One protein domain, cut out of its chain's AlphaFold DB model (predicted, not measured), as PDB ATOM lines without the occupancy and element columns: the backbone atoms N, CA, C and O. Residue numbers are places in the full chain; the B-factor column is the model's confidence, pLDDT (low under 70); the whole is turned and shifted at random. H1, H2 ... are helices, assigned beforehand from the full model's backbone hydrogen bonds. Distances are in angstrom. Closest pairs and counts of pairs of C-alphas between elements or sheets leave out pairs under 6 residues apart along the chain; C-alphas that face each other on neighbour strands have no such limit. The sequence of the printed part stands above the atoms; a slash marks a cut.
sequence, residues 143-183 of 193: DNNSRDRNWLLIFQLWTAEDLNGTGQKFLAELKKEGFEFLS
ATOM      1  N   ASP A 143     -46.913  -2.381  37.679       92.56
ATOM      2  CA  ASP A 143     -45.860  -2.929  36.831       92.56
ATOM      3  C   ASP A 143     -45.983  -2.461  35.366       92.56
ATOM      4  O   ASP A 143     -46.978  -1.853  34.959       92.56
ATOM      5  N   ASN A 144     -44.937  -2.696  34.565       90.81
ATOM      6  CA  ASN A 144     -44.931  -2.262  33.165       90.81
ATOM      7  C   ASN A 144     -46.046  -2.947  32.364       90.81
ATOM      8  O   ASN A 144     -46.689  -2.275  31.569       90.81
ATOM      9  N   ASN A 145     -46.353  -4.225  32.623       91.75
ATOM     10  CA  ASN A 145     -47.360  -4.940  31.835       91.75
ATOM     11  C   ASN A 145     -48.757  -4.340  32.018       91.75
ATOM     12  O   ASN A 145     -49.528  -4.277  31.067       91.75
ATOM     13  N   SER A 146     -49.112  -3.885  33.223       92.38
ATOM     14  CA  SER A 146     -50.417  -3.247  33.458       92.38
ATOM     15  C   SER A 146     -50.525  -1.882  32.776       92.38
ATOM     16  O   SER A 146     -51.580  -1.539  32.239       92.38
ATOM     17  N   ARG A 147     -49.414  -1.136  32.715       94.19
ATOM     18  CA  ARG A 147     -49.315   0.108  31.933       94.19
ATOM     19  C   ARG A 147     -49.394  -0.154  30.432       94.19
ATOM     20  O   ARG A 147     -50.146   0.537  29.754       94.19
ATOM     21  N   ASP A 148     -48.689  -1.167  29.938       93.50
ATOM     22  CA  ASP A 148     -48.676  -1.543  28.523       93.50
ATOM     23  C   ASP A 148     -50.044  -2.052  28.066       93.50
ATOM     24  O   ASP A 148     -50.500  -1.697  26.985       93.50
ATOM     25  N   ARG A 149     -50.758  -2.814  28.902       94.44
ATOM     26  CA  ARG A 149     -52.141  -3.224  28.611       94.44
ATOM     27  C   ARG A 149     -53.068  -2.023  28.466       94.44
ATOM     28  O   ARG A 149     -53.904  -2.028  27.575       94.44
ATOM     29  N   ASN A 150     -52.873  -0.981  29.273       95.88
ATOM     30  CA  ASN A 150     -53.688   0.236  29.285       95.88
ATOM     31  C   ASN A 150     -53.052   1.419  28.532       95.88
ATOM     32  O   ASN A 150     -53.406   2.574  28.792       95.88
ATOM     33  N   TRP A 151     -52.134   1.156  27.597       95.38
ATOM     34  CA  TRP A 151     -51.292   2.177  26.964       95.38
ATOM     35  C   TRP A 151     -52.091   3.337  26.343       95.38
ATOM     36  O   TRP A 151     -51.696   4.497  26.462       95.38
ATOM     37  N   LEU A 152     -53.244   3.049  25.729       95.75
ATOM     38  CA  LEU A 152     -54.076   4.063  25.077       95.75
ATOM     39  C   LEU A 152     -54.785   4.958  26.103       95.75
ATOM     40  O   LEU A 152     -54.876   6.173  25.915       95.75
ATOM     41  N   LEU A 153     -55.237   4.375  27.218       95.88
ATOM     42  CA  LEU A 153     -55.869   5.113  28.311       95.88
ATOM     43  C   LEU A 153     -54.869   6.058  28.981       95.88
ATOM     44  O   LEU A 153     -55.164   7.242  29.164       95.88
ATOM     45  N   ILE A 154     -53.679   5.551  29.321       95.94
ATOM     46  CA  ILE A 154     -52.637   6.372  29.945       95.94
ATOM     47  C   ILE A 154     -52.140   7.439  28.972       95.94
ATOM     48  O   ILE A 154     -51.981   8.584  29.380       95.94
ATOM     49  N   PHE A 155     -51.992   7.126  27.679       95.94
ATOM     50  CA  PHE A 155     -51.630   8.126  26.676       95.94
ATOM     51  C   PHE A 155     -52.649   9.260  26.645       95.94
ATOM     52  O   PHE A 155     -52.272  10.429  26.594       95.94
ATOM     53  N   GLN A 156     -53.944   8.946  26.712       93.19
ATOM     54  CA  GLN A 156     -54.984   9.965  26.685       93.19
ATOM     55  C   GLN A 156     -54.985  10.830  27.957       93.19
ATOM     56  O   GLN A 156     -55.114  12.051  27.860       93.19
ATOM     57  N   LEU A 157     -54.807  10.227  29.136       94.88
ATOM     58  CA  LEU A 157     -55.018  10.898  30.425       94.88
ATOM     59  C   LEU A 157     -53.766  11.501  31.070       94.88
ATOM     60  O   LEU A 157     -53.877  12.503  31.773       94.88
ATOM     61  N   TRP A 158     -52.595  10.903  30.885       95.88
ATOM     62  CA  TRP A 158     -51.364  11.320  31.563       95.88
ATOM     63  C   TRP A 158     -50.645  12.438  30.824       95.88
ATOM     64  O   TRP A 158     -50.760  12.555  29.607       95.88
ATOM     65  N   THR A 159     -49.868  13.255  31.529       94.94
ATOM     66  CA  THR A 159     -49.018  14.252  30.864       94.94
ATOM     67  C   THR A 159     -47.794  13.598  30.207       94.94
ATOM     68  O   THR A 159     -47.491  12.423  30.434       94.94
ATOM     69  N   ALA A 160     -47.062  14.348  29.378       94.88
ATOM     70  CA  ALA A 160     -45.815  13.845  28.799       94.88
ATOM     71  C   ALA A 160     -44.758  13.554  29.885       94.88
ATOM     72  O   ALA A 160     -43.971  12.617  29.754       94.88
ATOM     73  N   GLU A 161     -44.756  14.323  30.976       94.50
ATOM     74  CA  GLU A 161     -43.884  14.108  32.136       94.50
ATOM     75  C   GLU A 161     -44.233  12.805  32.857       94.50
ATOM     76  O   GLU A 161     -43.337  12.020  33.162       94.50
ATOM     77  N   ASP A 162     -45.525  12.548  33.071       95.19
ATOM     78  CA  ASP A 162     -46.018  11.315  33.687       95.19
ATOM     79  C   ASP A 162     -45.598  10.070  32.892       95.19
ATOM     80  O   ASP A 162     -45.111   9.088  33.458       95.19
ATOM     81  N   LEU A 163     -45.750  10.114  31.564       94.75
ATOM     82  CA  LEU A 163     -45.351   9.026  30.666       94.75
ATOM     83  C   LEU A 163     -43.831   8.805  30.699       94.75
ATOM     84  O   LEU A 163     -43.362   7.672  30.811       94.75
ATOM     85  N   ASN A 164     -43.040   9.880  30.681       92.81
ATOM     86  CA  ASN A 164     -41.582   9.780  30.745       92.81
ATOM     87  C   ASN A 164     -41.098   9.221  32.100       92.81
ATOM     88  O   ASN A 164     -40.230   8.348  32.140       92.81
ATOM     89  N   GLY A 165     -41.697   9.675  33.208       90.06
ATOM     90  CA  GLY A 165     -41.377   9.222  34.567       90.06
ATOM     91  C   GLY A 165     -41.752   7.763  34.846       90.06
ATOM     92  O   GLY A 165     -41.208   7.149  35.759       90.06
ATOM     93  N   THR A 166     -42.634   7.186  34.029       88.75
ATOM     94  CA  THR A 166     -43.091   5.792  34.121       88.75
ATOM     95  C   THR A 166     -42.511   4.914  33.007       88.75
ATOM     96  O   THR A 166     -43.045   3.854  32.705       88.75
ATOM     97  N   GLY A 167     -41.413   5.317  32.362       86.50
ATOM     98  CA  GLY A 167     -40.735   4.488  31.356       86.50
ATOM     99  C   GLY A 167     -41.452   4.372  30.003       86.50
ATOM    100  O   GLY A 167     -40.939   3.700  29.112       86.50
ATOM    101  N   GLN A 168     -42.570   5.074  29.801       91.56
ATOM    102  CA  GLN A 168     -43.337   5.130  28.551       91.56
ATOM    103  C   GLN A 168     -42.811   6.242  27.623       91.56
ATOM    104  O   GLN A 168     -43.549   7.121  27.177       91.56
ATOM    105  N   LYS A 169     -41.497   6.237  27.351       93.38
ATOM    106  CA  LYS A 169     -40.801   7.325  26.631       93.38
ATOM    107  C   LYS A 169     -41.360   7.585  25.233       93.38
ATOM    108  O   LYS A 169     -41.605   8.734  24.886       93.38
ATOM    109  N   PHE A 170     -41.623   6.522  24.476       93.81
ATOM    110  CA  PHE A 170     -42.200   6.618  23.133       93.81
ATOM    111  C   PHE A 170     -43.555   7.344  23.139       93.81
ATOM    112  O   PHE A 170     -43.794   8.252  22.348       93.81
ATOM    113  N   LEU A 171     -44.428   6.999  24.091       95.31
ATOM    114  CA  LEU A 171     -45.722   7.659  24.259       95.31
ATOM    115  C   LEU A 171     -45.562   9.131  24.663       95.31
ATOM    116  O   LEU A 171     -46.310   9.985  24.190       95.31
ATOM    117  N   ALA A 172     -44.579   9.444  25.509       95.69
ATOM    118  CA  ALA A 172     -44.278  10.821  25.890       95.69
ATOM    119  C   ALA A 172     -43.828  11.673  24.691       95.69
ATOM    120  O   ALA A 172     -44.232  12.828  24.586       95.69
ATOM    121  N   GLU A 173     -43.013  11.115  23.792       96.31
ATOM    122  CA  GLU A 173     -42.563  11.781  22.563       96.31
ATOM    123  C   GLU A 173     -43.739  12.075  21.630       96.31
ATOM    124  O   GLU A 173     -43.956  13.231  21.278       96.31
ATOM    125  N   LEU A 174     -44.576  11.073  21.336       95.75
ATOM    126  CA  LEU A 174     -45.784  11.268  20.525       95.75
ATOM    127  C   LEU A 174     -46.700  12.357  21.096       95.75
ATOM    128  O   LEU A 174     -47.241  13.177  20.354       95.75
ATOM    129  N   LYS A 175     -46.864  12.390  22.423       94.69
ATOM    130  CA  LYS A 175     -47.723  13.382  23.073       94.69
ATOM    131  C   LYS A 175     -47.160  14.802  22.973       94.69
ATOM    132  O   LYS A 175     -47.933  15.747  22.851       94.69
ATOM    133  N   LYS A 176     -45.832  14.963  22.994       95.00
ATOM    134  CA  LYS A 176     -45.169  16.266  22.798       95.00
ATOM    135  C   LYS A 176     -45.323  16.791  21.375       95.00
ATOM    136  O   LYS A 176     -45.478  17.993  21.204       95.00
ATOM    137  N   GLU A 177     -45.354  15.895  20.394       95.38
ATOM    138  CA  GLU A 177     -45.626  16.230  18.991       95.38
ATOM    139  C   GLU A 177     -47.113  16.545  18.723       95.38
ATOM    140  O   GLU A 177     -47.498  16.811  17.588       95.38
ATOM    141  N   GLY A 178     -47.973  16.515  19.750       91.62
ATOM    142  CA  GLY A 178     -49.403  16.791  19.605       91.62
ATOM    143  C   GLY A 178     -50.177  15.673  18.901       91.62
ATOM    144  O   GLY A 178     -51.245  15.925  18.349       91.62
ATOM    145  N   PHE A 179     -49.654  14.442  18.895       91.88
ATOM    146  CA  PHE A 179     -50.334  13.303  18.287       91.88
ATOM    147  C   PHE A 179     -51.601  12.918  19.066       91.88
ATOM    148  O   PHE A 179     -51.596  12.829  20.295       91.88
ATOM    149  N   GLU A 180     -52.673  12.589  18.346       88.31
ATOM    150  CA  GLU A 180     -53.920  12.081  18.916       88.31
ATOM    151  C   GLU A 180     -54.294  10.739  18.273       88.31
ATOM    152  O   GLU A 180     -54.488  10.653  17.064       88.31
ATOM    153  N   PHE A 181     -54.461   9.685  19.081       86.38
ATOM    154  CA  PHE A 181     -54.940   8.384  18.581       86.38
ATOM    155  C   PHE A 181     -56.438   8.374  18.256       86.38
ATOM    156  O   PHE A 181     -56.901   7.537  17.486       86.38
ATOM    157  N   LEU A 182     -57.209   9.267  18.877       80.56
ATOM    158  CA  LEU A 182     -58.659   9.331  18.742       80.56
ATOM    159  C   LEU A 182     -59.078  10.766  18.449       80.56
ATOM    160  O   LEU A 182     -59.124  11.592  19.363       80.56
ATOM    161  N   SER A 183     -59.416  11.033  17.190       72.69
ATOM    162  CA  SER A 183     -59.947  12.328  16.765       72.69
ATOM    163  C   SER A 183     -61.383  12.519  17.262       72.69
ATOM    164  O   SER A 183     -62.197  11.595  17.248       72.69
TER     165      SER A 183
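AT A GLANCE: This is residues 143 to 183 of the 193 residues of an uncharacterized protein of Sphaerotilus natans subsp. sulfidivorans (UniProt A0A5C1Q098). Picture a small helical hairpin, H3 and H4 side by side, with H2 set slantwise next to it, so that the centres of these three helices make a triangle. H1 lies beyond the start of H2, turned about perpendicular to it, and residues 177 to 183 form a tail after H4. The printed part has 41 residues with four named helices, in the order H1, H2, H3, H4, and no named strand; its class is all helix. It is compact, with a radius of gyration of the C-alphas of 9.4 A, and its C-alphas span 27 by 19 by 14 A.

HOW THE PARTS SIT: Start at H4, residues 169 to 176, the longest helix. It touches H3, residues 160 to 165, and their closest C-alphas, those of Ala 172 and Ala 160, are 4.5 A apart. The two form a helical hairpin, at a shallow tilt of 17 degrees, opposite ways. H2, residues 151 to 157, only just touches H4, with 3 pairs of C-alphas within 8 A; the closest are Phe 155 and Leu 171, 6.4 A apart. H2 and H4 run the same way at a tilt of 38 degrees, only just steep. H2 is close to but not clearly touching H3, the closest C-alphas being those of Phe 155 and Leu 163, 7.5 A apart. H1, residues 144 to 149, is close to but not clearly touching H2: C-alphas 147 and 154, the closest, are 7.4 A apart. H1 is apart from H3 and H4. In H1, H2, H3 and H4 every O i to N i+4 pair is within hydrogen-bond range.

IN THESE COORDINATES: Find C-alpha 169 at (-40.801, 7.325, 26.631); from there H4 runs 10.7 A to C-alpha 176 at (-45.169, 16.266, 22.798). H2 is 10.1 A long, and H1 and H3 are 8.6 A each. Look for the beginning of H1 at C-alpha 144, (-44.931, -2.262, 33.165).

THE WHOLE: The C-alphas of Asp 143 and Ser 183, the two farthest apart, are 28.9 A from each other. The printed part has no cut, and the three links between helices are tight. The mean pLDDT of the printed part is 92.7, and no printed residue is under 70.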